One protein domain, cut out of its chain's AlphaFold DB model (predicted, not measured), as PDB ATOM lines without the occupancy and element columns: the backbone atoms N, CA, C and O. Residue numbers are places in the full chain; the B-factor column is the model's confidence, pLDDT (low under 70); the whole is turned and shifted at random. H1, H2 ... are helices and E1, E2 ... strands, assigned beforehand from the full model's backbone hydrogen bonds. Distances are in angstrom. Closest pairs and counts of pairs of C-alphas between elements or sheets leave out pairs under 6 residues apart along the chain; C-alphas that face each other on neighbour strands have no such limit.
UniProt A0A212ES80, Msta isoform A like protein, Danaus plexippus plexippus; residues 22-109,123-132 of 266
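What this domain is: This is residues 22 to 109 and 123 to 132 of the 266 residues of the protein "Msta isoform A like protein" of Danaus plexippus plexippus (UniProt A0A212ES80). A small two-stranded hairpin, E1 and E2, sits in a body made largely of loops, with helices set round it and few contacts between the named elements. H1 lies toward one end of the longest axis, with H2 at its beginning, the loop at Asn 65 lies at the other end, and H3, the longest helix, runs crosswise to H1. The printed part has 98 residues, with four named helices and two named strands in the order H1, H2, E1, E2, H3, H4; the sheet, E1 - E2, is antiparallel. The class is mostly helix, with helices holding 38 and strands 7 of the 45 residues in named elements, under half of the printed part. The whole is compact, with a radius of gyration of the C-alphas of 13.2 A and spans of 41 by 30 by 24 A.

Where its parts are: Strand E1 is residues 69 to 72, 10.3 A from first to last C-alpha, and strand E2 is residues 82 to 84, 7.0 A. H3 is residues 93 to 107, 21.1 A long, beginning with C-alpha 93 at (-10.968, -39.022, 10.440). H1 is residues 26 to 37, 15.3 A long, with C-alpha 26 at (1.020, -40.143, 2.761). H2 is residues 44 to 47, 5.2 A long. H4 is residues 123 to 129, 10.2 A long, ending with C-alpha 129 at (1.147, -44.271, 20.380).

How they stand to each other: E1 and E2 form a hairpin, antiparallel with 153 degrees between their directions. N 71 and O 83 are 3.1 A apart and N 83 and O 71 2.8 A, both within hydrogen-bond range. Outside the named strands there are two short pairings, both antiparallel: residues 59 to 60 with residues 69 to 70 of E1, and residues 82 to 83 of E2 with residues 90 to 91. The closest C-alphas of E2 and H3 are those of Trp 82 and Pro 93, 6.9 A apart. H3 and H1 are close but not clearly touching, the closest C-alphas being those of Val 28 and Gln 100 at 7.8 A; their lines are about perpendicular, at 78 degrees. H1, with residues 26 to 30 alone, only just touches H2, with 3 pairs of C-alphas within 8 A, the closest those of Asn 26 and Cys 46 at 5.4 A. H4 is apart from H1, H2, H3, E1 and E2. Every O i to N i+4 pair is within hydrogen-bond range in H1 and H3; in H4 1 of 3 is, beside 3 of 4 O i to N i+3 pairs, and H2 is too short for an O i to N i+4 pair.

The domain as a whole: The two C-alphas farthest apart are those of Lys 37 and Asn 65, at 41.7 A. Residues 110 to 122 are not printed, and C-alphas 109 and 123 across the cut are 13.3 A apart. Of the links that are printed whole, the one from H2 to E1 is long, with 21 residues. The mean pLDDT of the printed part is 94.0; residues 108 to 109 are under 70.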
ATOM      1  N   LEU A  22      11.331 -37.381   1.514       92.81
ATOM      2  CA  LEU A  22      11.181 -38.800   1.144       92.81
ATOM      3  C   LEU A  22      10.601 -39.652   2.282       92.81
ATOM      4  O   LEU A  22       9.793 -40.538   2.027       92.81
ATOM      5  N   LEU A  23      10.939 -39.324   3.534       93.38
ATOM      6  CA  LEU A  23      10.407 -39.981   4.735       93.38
ATOM      7  C   LEU A  23       9.015 -39.472   5.150       93.38
ATOM      8  O   LEU A  23       8.486 -39.902   6.168       93.38
ATOM      9  N   CYS A  24       8.419 -38.534   4.409       92.06
ATOM     10  CA  CYS A  24       7.098 -37.999   4.727       92.06
ATOM     11  C   CYS A  24       6.007 -39.037   4.429       92.06
ATOM     12  O   CYS A  24       5.972 -39.581   3.322       92.06
ATOM     13  N   CYS A  25       5.107 -39.260   5.388       94.00
ATOM     14  CA  CYS A  25       3.968 -40.156   5.216       94.00
ATOM     15  C   CYS A  25       2.896 -39.575   4.280       94.00
ATOM     16  O   CYS A  25       2.812 -38.365   4.054       94.00
ATOM     17  N   ASN A  26       2.038 -40.440   3.757       93.81
ATOM     18  CA  ASN A  26       1.020 -40.143   2.761       93.81
ATOM     19  C   ASN A  26       0.064 -39.009   3.158       93.81
ATOM     20  O   ASN A  26      -0.058 -38.071   2.368       93.81
ATOM     21  N   PRO A  27      -0.606 -39.020   4.333       93.38
ATOM     22  CA  PRO A  27      -1.542 -37.950   4.685       93.38
ATOM     23  C   PRO A  27      -0.863 -36.577   4.723       93.38
ATOM     24  O   PRO A  27      -1.396 -35.603   4.193       93.38
ATOM     25  N   VAL A  28       0.349 -36.516   5.285       92.75
ATOM     26  CA  VAL A  28       1.132 -35.280   5.394       92.75
ATOM     27  C   VAL A  28       1.613 -34.824   4.016       92.75
ATOM     28  O   VAL A  28       1.437 -33.659   3.664       92.75
ATOM     29  N   ARG A  29       2.147 -35.738   3.195       94.56
ATOM     30  CA  ARG A  29       2.572 -35.462   1.813       94.56
ATOM     31  C   ARG A  29       1.426 -34.908   0.976       94.56
ATOM     32  O   ARG A  29       1.593 -33.897   0.302       94.56
ATOM     33  N   ARG A  30       0.263 -35.559   1.014       95.88
ATOM     34  CA  ARG A  30      -0.911 -35.175   0.221       95.88
ATOM     35  C   ARG A  30      -1.441 -33.805   0.633       95.88
ATOM     36  O   ARG A  30      -1.693 -32.983  -0.243       95.88
ATOM     37  N   LEU A  31      -1.528 -33.530   1.936       93.94
ATOM     38  CA  LEU A  31      -1.933 -32.217   2.440       93.94
ATOM     39  C   LEU A  31      -0.925 -31.117   2.063       93.94
ATOM     40  O   LEU A  31      -1.327 -30.038   1.633       93.94
ATOM     41  N   LEU A  32       0.378 -31.393   2.178       94.00
ATOM     42  CA  LEU A  32       1.435 -30.454   1.796       94.00
ATOM     43  C   LEU A  32       1.372 -30.111   0.302       94.00
ATOM     44  O   LEU A  32       1.435 -28.936  -0.058       94.00
ATOM     45  N   LEU A  33       1.227 -31.113  -0.566       97.12
ATOM     46  CA  LEU A  33       1.112 -30.916  -2.013       97.12
ATOM     47  C   LEU A  33      -0.163 -30.165  -2.391       97.12
ATOM     48  O   LEU A  33      -0.107 -29.280  -3.239       97.12
ATOM     49  N   TYR A  34      -1.285 -30.436  -1.725       96.88
ATOM     50  CA  TYR A  34      -2.499 -29.659  -1.940       96.88
ATOM     51  C   TYR A  34      -2.284 -28.188  -1.569       96.88
ATOM     52  O   TYR A  34      -2.514 -27.308  -2.390       96.88
ATOM     53  N   ASN A  35      -1.735 -27.916  -0.385       95.69
ATOM     54  CA  ASN A  35      -1.550 -26.548   0.099       95.69
ATOM     55  C   ASN A  35      -0.481 -25.753  -0.672       95.69
ATOM     56  O   ASN A  35      -0.571 -24.533  -0.755       95.69
ATOM     57  N   THR A  36       0.556 -26.415  -1.195       96.88
ATOM     58  CA  THR A  36       1.711 -25.730  -1.820       96.88
ATOM     59  C   THR A  36       1.750 -25.838  -3.338       96.88
ATOM     60  O   THR A  36       2.400 -25.020  -3.988       96.88
ATOM     61  N   LYS A  37       1.095 -26.854  -3.909       97.12
ATOM     62  CA  LYS A  37       1.098 -27.171  -5.345       97.12
ATOM     63  C   LYS A  37      -0.311 -27.341  -5.927       97.12
ATOM     64  O   LYS A  37      -0.421 -27.578  -7.124       97.12
ATOM     65  N   ASN A  38      -1.371 -27.192  -5.124       97.00
ATOM     66  CA  ASN A  38      -2.779 -27.249  -5.540       97.00
ATOM     67  C   ASN A  38      -3.203 -28.566  -6.219       97.00
ATOM     68  O   ASN A  38      -4.076 -28.561  -7.085       97.00
ATOM     69  N   PHE A  39      -2.621 -29.706  -5.825       97.12
ATOM     70  CA  PHE A  39      -3.065 -31.022  -6.301       97.12
ATOM     71  C   PHE A  39      -2.988 -32.110  -5.225       97.12
ATOM     72  O   PHE A  39      -2.197 -32.036  -4.285       97.12
ATOM     73  N   TRP A  40      -3.793 -33.160  -5.399       97.00
ATOM     74  CA  TRP A  40      -3.764 -34.357  -4.563       97.00
ATOM     75  C   TRP A  40      -2.937 -35.451  -5.235       97.00
ATOM     76  O   TRP A  40      -3.314 -35.951  -6.291       97.00
ATOM     77  N   CYS A  41      -1.824 -35.848  -4.618       97.06
ATOM     78  CA  CYS A  41      -0.989 -36.922  -5.155       97.06
ATOM     79  C   CYS A  41      -1.716 -38.275  -5.133       97.06
ATOM     80  O   CYS A  41      -2.377 -38.618  -4.144       97.06
ATOM     81  N   THR A  42      -1.539 -39.034  -6.214       96.88
ATOM     82  CA  THR A  42      -2.086 -40.380  -6.446       96.88
ATOM     83  C   THR A  42      -0.998 -41.380  -6.853       96.88
ATOM     84  O   THR A  42      -1.306 -42.420  -7.426       96.88
ATOM     85  N   CYS A  43       0.281 -41.081  -6.579       94.88
ATOM     86  CA  CYS A  43       1.379 -42.001  -6.886       94.88
ATOM     87  C   CYS A  43       1.207 -43.344  -6.159       94.88
ATOM     88  O   CYS A  43       0.495 -43.414  -5.155       94.88
ATOM     89  N   LEU A  44       1.922 -44.380  -6.614       93.06
ATOM     90  CA  LEU A  44       1.838 -45.739  -6.062       93.06
ATOM     91  C   LEU A  44       1.917 -45.764  -4.526       93.06
ATOM     92  O   LEU A  44       1.080 -46.381  -3.872       93.06
ATOM     93  N   GLY A  45       2.871 -45.020  -3.958       93.25
ATOM     94  CA  GLY A  45       3.011 -44.886  -2.510       93.25
ATOM     95  C   GLY A  45       1.770 -44.283  -1.852       93.25
ATOM     96  O   GLY A  45       1.302 -44.835  -0.867       93.25
ATOM     97  N   CYS A  46       1.198 -43.211  -2.417       95.69
ATOM     98  CA  CYS A  46      -0.014 -42.547  -1.914       95.69
ATOM     99  C   CYS A  46      -1.297 -43.370  -2.066       95.69
ATOM    100  O   CYS A  46      -2.225 -43.182  -1.281       95.69
ATOM    101  N   SER A  47      -1.367 -44.257  -3.059       96.44
ATOM    102  CA  SER A  47      -2.493 -45.177  -3.243       96.44
ATOM    103  C   SER A  47      -2.412 -46.436  -2.376       96.44
ATOM    104  O   SER A  47      -3.424 -47.109  -2.202       96.44
ATOM    105  N   ASP A  48      -1.238 -46.757  -1.831       96.81
ATOM    106  CA  ASP A  48      -1.023 -47.921  -0.972       96.81
ATOM    107  C   ASP A  48      -1.346 -47.598   0.497       96.81
ATOM    108  O   ASP A  48      -0.812 -46.657   1.087       96.81
ATOM    109  N   VAL A  49      -2.210 -48.418   1.101       97.00
ATOM    110  CA  VAL A  49      -2.613 -48.334   2.516       97.00
ATOM    111  C   VAL A  49      -1.418 -48.502   3.461       97.00
ATOM    112  O   VAL A  49      -1.392 -47.905   4.535       97.00
ATOM    113  N   THR A  50      -0.433 -49.309   3.064       96.25
ATOM    114  CA  THR A  50       0.751 -49.648   3.865       96.25
ATOM    115  C   THR A  50       1.974 -48.797   3.538       96.25
ATOM    116  O   THR A  50       3.017 -48.978   4.162       96.25
ATOM    117  N   GLU A  51       1.874 -47.875   2.574       95.12
ATOM    118  CA  GLU A  51       2.995 -47.037   2.130       95.12
ATOM    119  C   GLU A  51       4.215 -47.864   1.692       95.12
ATOM    120  O   GLU A  51       5.329 -47.631   2.158       95.12
ATOM    121  N   MET A  52       4.022 -48.850   0.815       93.62
ATOM    122  CA  MET A  52       5.054 -49.804   0.393       93.62
ATOM    123  C   MET A  52       5.576 -50.631   1.578       93.62
ATOM    124  O   MET A  52       6.780 -50.787   1.776       93.62
ATOM    125  N   ASN A  53       4.654 -51.149   2.398       93.94
ATOM    126  CA  ASN A  53       4.921 -51.907   3.629       93.94
ATOM    127  C   ASN A  53       5.683 -51.147   4.733       93.94
ATOM    128  O   ASN A  53       6.086 -51.750   5.731       93.94
ATOM    129  N   THR A  54       5.869 -49.833   4.604       95.75
ATOM    130  CA  THR A  54       6.585 -49.032   5.609       95.75
ATOM    131  C   THR A  54       5.705 -48.625   6.783       95.75
ATOM    132  O   THR A  54       6.201 -48.455   7.896       95.75
ATOM    133  N   ASN A  55       4.391 -48.511   6.581       97.06
ATOM    134  CA  ASN A  55       3.433 -48.080   7.598       97.06
ATOM    135  C   ASN A  55       3.821 -46.730   8.244       97.06
ATOM    136  O   ASN A  55       3.625 -46.530   9.445       97.06
ATOM    137  N   LEU A  56       4.394 -45.805   7.464       96.44
ATOM    138  CA  LEU A  56       4.893 -44.505   7.939       96.44
ATOM    139  C   LEU A  56       3.811 -43.654   8.621       96.44
ATOM    140  O   LEU A  56       4.099 -42.881   9.532       96.44
ATOM    141  N   SER A  57       2.561 -43.778   8.203       96.12
ATOM    142  CA  SER A  57       1.416 -43.045   8.742       96.12
ATOM    143  C   SER A  57       0.729 -43.758   9.911       96.12
ATOM    144  O   SER A  57      -0.114 -43.153  10.577       96.12
ATOM    145  N   ALA A  58       1.100 -45.009  10.195       97.31
ATOM    146  CA  ALA A  58       0.390 -45.873  11.128       97.31
ATOM    147  C   ALA A  58       0.455 -45.390  12.582       97.31
ATOM    148  O   ALA A  58       1.434 -44.785  13.024       97.31
ATOM    149  N   LEU A  59      -0.581 -45.738  13.346       97.62
ATOM    150  CA  LEU A  59      -0.688 -45.507  14.789       97.62
ATOM    151  C   LEU A  59      -0.911 -46.842  15.508       97.62
ATOM    152  O   LEU A  59      -1.510 -47.753  14.940       97.62
ATOM    153  N   HIS A  60      -0.479 -46.973  16.761       97.75
ATOM    154  CA  HIS A  60      -0.871 -48.119  17.580       97.75
ATOM    155  C   HIS A  60      -2.377 -48.103  17.836       97.75
ATOM    156  O   HIS A  60      -2.989 -47.040  17.959       97.75
ATOM    157  N   CYS A  61      -2.978 -49.289  17.939       97.69
ATOM    158  CA  CYS A  61      -4.381 -49.399  18.294       97.69
ATOM    159  C   CYS A  61      -4.667 -48.733  19.644       97.69
ATOM    160  O   CYS A  61      -3.980 -48.975  20.630       97.69
ATOM    161  N   PHE A  62      -5.727 -47.925  19.703       95.25
ATOM    162  CA  PHE A  62      -6.147 -47.265  20.943       95.25
ATOM    163  C   PHE A  62      -6.914 -48.191  21.896       95.25
ATOM    164  O   PHE A  62      -7.222 -47.786  23.013       95.25
ATOM    165  N   LYS A  63      -7.273 -49.402  21.450       95.81
ATOM    166  CA  LYS A  63      -7.950 -50.396  22.283       95.81
ATOM    167  C   LYS A  63      -6.931 -51.044  23.218       95.81
ATOM    168  O   LYS A  63      -5.900 -51.533  22.759       95.81
ATOM    169  N   GLU A  64      -7.251 -51.095  24.508       92.81
ATOM    170  CA  GLU A  64      -6.426 -51.791  25.497       92.81
ATOM    171  C   GLU A  64      -6.182 -53.252  25.096       92.81
ATOM    172  O   GLU A  64      -7.058 -53.918  24.537       92.81
ATOM    173  N   ASN A  65      -4.973 -53.747  25.378       92.75
ATOM    174  CA  ASN A  65      -4.519 -55.104  25.057       92.75
ATOM    175  C   ASN A  65      -4.555 -55.472  23.559       92.75
ATOM    176  O   ASN A  65      -4.504 -56.650  23.211       92.75
ATOM    177  N   CYS A  66      -4.618 -54.490  22.652       96.62
ATOM    178  CA  CYS A  66      -4.466 -54.719  21.219       96.62
ATOM    179  C   CYS A  66      -3.063 -54.320  20.745       96.62
ATOM    180  O   CYS A  66      -2.665 -53.166  20.868       96.62
ATOM    181  N   CYS A  67      -2.336 -55.261  20.140       95.31
ATOM    182  CA  CYS A  67      -1.018 -55.024  19.538       95.31
ATOM    183  C   CYS A  67      -1.075 -54.587  18.061       95.31
ATOM    184  O   CYS A  67      -0.036 -54.446  17.420       95.31
ATOM    185  N   GLY A  68      -2.277 -54.389  17.508       97.31
ATOM    186  CA  GLY A  68      -2.465 -54.000  16.113       97.31
ATOM    187  C   GLY A  68      -2.087 -52.547  15.823       97.31
ATOM    188  O   GLY A  68      -1.949 -51.716  16.726       97.31
ATOM    189  N   ILE A  69      -1.979 -52.237  14.533       98.19
ATOM    190  CA  ILE A  69      -1.800 -50.876  14.018       98.19
ATOM    191  C   ILE A  69      -3.061 -50.411  13.295       98.19
ATOM    192  O   ILE A  69      -3.805 -51.223  12.743       98.19
ATOM    193  N   ILE A  70      -3.296 -49.107  13.309       98.19
ATOM    194  CA  ILE A  70      -4.410 -48.440  12.647       98.19
ATOM    195  C   ILE A  70      -3.887 -47.790  11.363       98.19
ATOM    196  O   ILE A  70      -2.909 -47.044  11.411       98.19
ATOM    197  N   LEU A  71      -4.556 -48.081  10.246       98.06
ATOM    198  CA  LEU A  71      -4.237 -47.606   8.895       98.06
ATOM    199  C   LEU A  71      -5.483 -46.984   8.236       98.06
ATOM    200  O   LEU A  71      -6.599 -47.331   8.641       98.06
ATOM    201  N   PRO A  72      -5.336 -46.093   7.240       97.81
ATOM    202  CA  PRO A  72      -6.476 -45.555   6.493       97.81
ATOM    203  C   PRO A  72      -7.229 -46.661   5.743       97.81
ATOM    204  O   PRO A  72      -6.603 -47.546   5.167       97.81
ATOM    205  N   GLN A  73      -8.563 -46.604   5.687       97.50
ATOM    206  CA  GLN A  73      -9.325 -47.516   4.818       97.50
ATOM    207  C   GLN A  73      -9.142 -47.167   3.339       97.50
ATOM    208  O   GLN A  73      -8.961 -48.057   2.513       97.50
ATOM    209  N   SER A  74      -9.156 -45.871   3.024       97.12
ATOM    210  CA  SER A  74      -8.990 -45.347   1.668       97.12
ATOM    211  C   SER A  74      -7.903 -44.267   1.671       97.12
ATOM    212  O   SER A  74      -8.212 -43.106   1.928       97.12
ATOM    213  N   PRO A  75      -6.628 -44.583   1.381       96.31
ATOM    214  CA  PRO A  75      -5.508 -43.640   1.538       96.31
ATOM    215  C   PRO A  75      -5.601 -42.413   0.613       96.31
ATOM    216  O   PRO A  75      -5.012 -41.363   0.895       96.31
ATOM    217  N   LEU A  76      -6.389 -42.514  -0.467       97.06
ATOM    218  CA  LEU A  76      -6.690 -41.407  -1.376       97.06
ATOM    219  C   LEU A  76      -7.845 -40.498  -0.910       97.06
ATOM    220  O   LEU A  76      -8.009 -39.406  -1.455       97.06
ATOM    221  N   ASP A  77      -8.565 -40.851   0.151       96.00
ATOM    222  CA  ASP A  77      -9.613 -40.023   0.749       96.00
ATOM    223  C   ASP A  77      -9.145 -39.452   2.097       96.00
ATOM    224  O   ASP A  77      -8.915 -40.180   3.060       96.00
ATOM    225  N   ILE A  78      -9.010 -38.126   2.179       91.00
ATOM    226  CA  ILE A  78      -8.586 -37.441   3.409       91.00
ATOM    227  C   ILE A  78      -9.626 -37.545   4.537       91.00
ATOM    228  O   ILE A  78      -9.276 -37.421   5.709       91.00
ATOM    229  N   ASN A  79     -10.889 -37.813   4.198       94.00
ATOM    230  CA  ASN A  79     -11.979 -37.995   5.152       94.00
ATOM    231  C   ASN A  79     -12.228 -39.476   5.478       94.00
ATOM    232  O   ASN A  79     -13.228 -39.806   6.118       94.00
ATOM    233  N   THR A  80     -11.327 -40.375   5.070       97.38
ATOM    234  CA  THR A  80     -11.473 -41.804   5.334       97.38
ATOM    235  C   THR A  80     -11.380 -42.112   6.828       97.38
ATOM    236  O   THR A  80     -10.562 -41.545   7.561       97.38
ATOM    237  N   SER A  81     -12.191 -43.062   7.289       98.00
ATOM    238  CA  SER A  81     -11.967 -43.664   8.602       98.00
ATOM    239  C   SER A  81     -10.722 -44.547   8.568       98.00
ATOM    240  O   SER A  81     -10.294 -45.038   7.522       98.00
ATOM    241  N   TRP A  82     -10.117 -44.741   9.732       98.31
ATOM    242  CA  TRP A  82      -8.966 -45.619   9.880       98.31
ATOM    243  C   TRP A  82      -9.352 -46.867  10.658       98.31
ATOM    244  O   TRP A  82     -10.189 -46.805  11.554       98.31
ATOM    245  N   VAL A  83      -8.746 -48.006  10.334       98.50
ATOM    246  CA  VAL A  83      -9.113 -49.303  10.908       98.50
ATOM    247  C   VAL A  83      -7.888 -50.027  11.440       98.50
ATOM    248  O   VAL A  83      -6.849 -50.116  10.781       98.50
ATOM    249  N   CYS A  84      -8.027 -50.555  12.656       98.44
ATOM    250  CA  CYS A  84      -7.043 -51.453  13.237       98.44
ATOM    251  C   CYS A  84      -6.999 -52.775  12.465       98.44
ATOM    252  O   CYS A  84      -8.005 -53.476  12.387       98.44
ATOM    253  N   GLN A  85      -5.814 -53.160  11.999       97.06
ATOM    254  CA  GLN A  85      -5.590 -54.383  11.222       97.06
ATOM    255  C   GLN A  85      -5.709 -55.682  12.043       97.06
ATOM    256  O   GLN A  85      -5.620 -56.768  11.485       97.06
ATOM    257  N   TYR A  86      -5.904 -55.587  13.364       97.62
ATOM    258  CA  TYR A  86      -6.042 -56.749  14.251       97.62
ATOM    259  C   TYR A  86      -7.445 -56.876  14.853       97.62
ATOM    260  O   TYR A  86      -8.103 -57.898  14.710       97.62
ATOM    261  N   CYS A  87      -7.924 -55.834  15.540       97.75
ATOM    262  CA  CYS A  87      -9.200 -55.882  16.264       97.75
ATOM    263  C   CYS A  87     -10.359 -55.185  15.536       97.75
ATOM    264  O   CYS A  87     -11.418 -55.009  16.139       97.75
ATOM    265  N   ALA A  88     -10.139 -54.721  14.299       97.75
ATOM    266  CA  ALA A  88     -11.113 -54.022  13.458       97.75
ATOM    267  C   ALA A  88     -11.739 -52.752  14.075       97.75
ATOM    268  O   ALA A  88     -12.745 -52.246  13.583       97.75
ATOM    269  N   THR A  89     -11.152 -52.197  15.144       97.88
ATOM    270  CA  THR A  89     -11.606 -50.919  15.712       97.88
ATOM    271  C   THR A  89     -11.472 -49.807  14.678       97.88
ATOM    272  O   THR A  89     -10.393 -49.612  14.118       97.88
ATOM    273  N   ILE A  90     -12.570 -49.079  14.471       98.19
ATOM    274  CA  ILE A  90     -12.675 -47.958  13.537       98.19
ATOM    275  C   ILE A  90     -12.404 -46.654  14.290       98.19
ATOM    276  O   ILE A  90     -12.937 -46.421  15.376       98.19
ATOM    277  N   VAL A  91     -11.577 -45.794  13.706       98.12
ATOM    278  CA  VAL A  91     -11.239 -44.470  14.217       98.12
ATOM    279  C   VAL A  91     -11.706 -43.408  13.218       98.12
ATOM    280  O   VAL A  91     -11.287 -43.452  12.060       98.12
ATOM    281  N   PRO A  92     -12.526 -42.433  13.651       97.81
ATOM    282  CA  PRO A  92     -12.992 -41.355  12.783       97.81
ATOM    283  C   PRO A  92     -11.854 -40.449  12.272       97.81
ATOM    284  O   PRO A  92     -10.900 -40.188  13.020       97.81
ATOM    285  N   PRO A  93     -11.983 -39.883  11.056       96.62
ATOM    286  CA  PRO A  93     -10.968 -39.022  10.440       96.62
ATOM    287  C   PRO A  93     -10.609 -37.799  11.293       96.62
ATOM    288  O   PRO A  93      -9.451 -37.399  11.324       96.62
ATOM    289  N   GLN A  94     -11.552 -37.231  12.054       96.25
ATOM    290  CA  GLN A  94     -11.302 -36.049  12.892       96.25
ATOM    291  C   GLN A  94     -10.274 -36.338  13.993       96.25
ATOM    292  O   GLN A  94      -9.390 -35.523  14.258       96.25
ATOM    293  N   LYS A  95     -10.354 -37.525  14.612       96.19
ATOM    294  CA  LYS A  95      -9.405 -37.947  15.651       96.19
ATOM    295  C   LYS A  95      -8.021 -38.200  15.055       96.19
ATOM    296  O   LYS A  95      -7.024 -37.820  15.662       96.19
ATOM    297  N   ILE A  96      -7.962 -38.796  13.865       95.50
ATOM    298  CA  ILE A  96      -6.705 -38.994  13.136       95.50
ATOM    299  C   ILE A  96      -6.086 -37.653  12.744       95.50
ATOM    300  O   ILE A  96      -4.910 -37.438  13.012       95.50
ATOM    301  N   GLY A  97      -6.869 -36.742  12.162       93.25
ATOM    302  CA  GLY A  97      -6.411 -35.418  11.750       93.25
ATOM    303  C   GLY A  97      -5.826 -34.620  12.914       93.25
ATOM    304  O   GLY A  97      -4.749 -34.042  12.777       93.25
ATOM    305  N   PHE A  98      -6.465 -34.669  14.087       93.94
ATOM    306  CA  PHE A  98      -5.918 -34.067  15.304       93.94
ATOM    307  C   PHE A  98      -4.559 -34.672  15.692       93.94
ATOM    308  O   PHE A  98      -3.602 -33.934  15.919       93.94
ATOM    309  N   ILE A  99      -4.443 -36.006  15.721       93.75
ATOM    310  CA  ILE A  99      -3.179 -36.683  16.053       93.75
ATOM    311  C   ILE A  99      -2.087 -36.316  15.042       93.75
ATOM    312  O   ILE A  99      -1.003 -35.916  15.451       93.75
ATOM    313  N   GLN A 100      -2.373 -36.388  13.739       90.69
ATOM    314  CA  GLN A 100      -1.418 -36.040  12.681       90.69
ATOM    315  C   GLN A 100      -0.962 -34.574  12.783       90.69
ATOM    316  O   GLN A 100       0.223 -34.292  12.624       90.69
ATOM    317  N   SER A 101      -1.859 -33.643  13.132       89.31
ATOM    318  CA  SER A 101      -1.497 -32.239  13.373       89.31
ATOM    319  C   SER A 101      -0.527 -32.077  14.548       89.31
ATOM    320  O   SER A 101       0.418 -31.297  14.453       89.31
ATOM    321  N   VAL A 102      -0.749 -32.799  15.652       90.38
ATOM    322  CA  VAL A 102       0.148 -32.773  16.822       90.38
ATOM    323  C   VAL A 102       1.495 -33.420  16.489       90.38
ATOM    324  O   VAL A 102       2.542 -32.914  16.873       90.38
ATOM    325  N   LEU A 103       1.494 -34.525  15.746       89.81
ATOM    326  CA  LEU A 103       2.717 -35.192  15.300       89.81
ATOM    327  C   LEU A 103       3.547 -34.311  14.359       89.81
ATOM    328  O   LEU A 103       4.766 -34.233  14.508       89.81
ATOM    329  N   GLY A 104       2.893 -33.598  13.439       84.56
ATOM    330  CA  GLY A 104       3.544 -32.654  12.534       84.56
ATOM    331  C   GLY A 104       4.269 -31.523  13.263       84.56
ATOM    332  O   GLY A 104       5.397 -31.198  12.899       84.56
ATOM    333  N   SER A 105       3.679 -30.964  14.328       84.00
ATOM    334  CA  SER A 105       4.331 -29.898  15.103       84.00
ATOM    335  C   SER A 105       5.531 -30.391  15.921       84.00
ATOM    336  O   SER A 105       6.473 -29.631  16.144       84.00
ATOM    337  N   LEU A 106       5.554 -31.669  16.319       80.75
ATOM    338  CA  LEU A 106       6.689 -32.265  17.035       80.75
ATOM    339  C   LEU A 106       7.936 -32.403  16.155       80.75
ATOM    340  O   LEU A 106       9.041 -32.156  16.632       80.75
ATOM    341  N   VAL A 107       7.778 -32.753  14.875       76.38
ATOM    342  CA  VAL A 107       8.917 -32.914  13.951       76.38
ATOM    343  C   VAL A 107       9.715 -31.613  13.795       76.38
ATOM    344  O   VAL A 107      10.931 -31.667  13.661       76.38
ATOM    345  N   GLY A 108       9.056 -30.452  13.860       66.44
ATOM    346  CA  GLY A 108       9.717 -29.145  13.749       66.44
ATOM    347  C   GLY A 108      10.236 -28.550  15.061       66.44
ATOM    348  O   GLY A 108      10.869 -27.503  15.026       66.44
ATOM    349  N   THR A 109       9.942 -29.162  16.212       67.62
ATOM    350  CA  THR A 109      10.231 -28.570  17.537       67.62
ATOM    351  C   THR A 109      11.158 -29.412  18.402       67.62
ATOM    352  O   THR A 109      11.815 -28.884  19.299       67.62
ATOM    353  N   LEU A 123      10.588 -39.688  23.186       83.69
ATOM    354  CA  LEU A 123      10.569 -40.937  22.419       83.69
ATOM    355  C   LEU A 123       9.787 -42.027  23.152       83.69
ATOM    356  O   LEU A 123       9.033 -42.769  22.527       83.69
ATOM    357  N   ARG A 124       9.904 -42.100  24.482       87.19
ATOM    358  CA  ARG A 124       9.150 -43.061  25.299       87.19
ATOM    359  C   ARG A 124       7.644 -42.828  25.224       87.19
ATOM    360  O   ARG A 124       6.880 -43.786  25.184       87.19
ATOM    361  N   ARG A 125       7.207 -41.564  25.204       89.06
ATOM    362  CA  ARG A 125       5.790 -41.207  25.031       89.06
ATOM    363  C   ARG A 125       5.314 -41.523  23.618       89.06
ATOM    364  O   ARG A 125       4.269 -42.149  23.471       89.06
ATOM    365  N   LEU A 126       6.100 -41.166  22.602       90.94
ATOM    366  CA  LEU A 126       5.770 -41.433  21.202       90.94
ATOM    367  C   LEU A 126       5.661 -42.931  20.907       90.94
ATOM    368  O   LEU A 126       4.680 -43.351  20.310       90.94
ATOM    369  N   ARG A 127       6.577 -43.764  21.411       91.50
ATOM    370  CA  ARG A 127       6.543 -45.231  21.236       91.50
ATOM    371  C   ARG A 127       5.300 -45.914  21.823       91.50
ATOM    372  O   ARG A 127       5.026 -47.051  21.474       91.50
ATOM    373  N   LYS A 128       4.541 -45.253  22.708       91.25
ATOM    374  CA  LYS A 128       3.260 -45.788  23.208       91.25
ATOM    375  C   LYS A 128       2.118 -45.625  22.209       91.25
ATOM    376  O   LYS A 128       1.149 -46.370  22.275       91.25
ATOM    377  N   ILE A 129       2.210 -44.632  21.327       93.19
ATOM    378  CA  ILE A 129       1.147 -44.271  20.380       93.19
ATOM    379  C   ILE A 129       1.547 -44.529  18.922       93.19
ATOM    380  O   ILE A 129       0.673 -44.696  18.076       93.19
ATOM    381  N   LEU A 130       2.848 -44.587  18.627       95.50
ATOM    382  CA  LEU A 130       3.408 -44.754  17.292       95.50
ATOM    383  C   LEU A 130       4.160 -46.085  17.180       95.50
ATOM    384  O   LEU A 130       5.060 -46.328  17.994       95.50
ATOM    385  N   PRO A 131       3.889 -46.884  16.134       95.31
ATOM    386  CA  PRO A 131       4.764 -47.969  15.725       95.31
ATOM    387  C   PRO A 131       6.164 -47.441  15.436       95.31
ATOM    388  O   PRO A 131       6.336 -46.285  15.041       95.31
ATOM    389  N   SER A 132       7.174 -48.301  15.580       92.62
ATOM    390  CA  SER A 132       8.564 -47.920  15.331       92.62
ATOM    391  C   SER A 132       8.760 -47.325  13.938       92.62
ATOM    392  O   SER A 132       9.548 -46.398  13.829       92.62
TER     393      SER A 132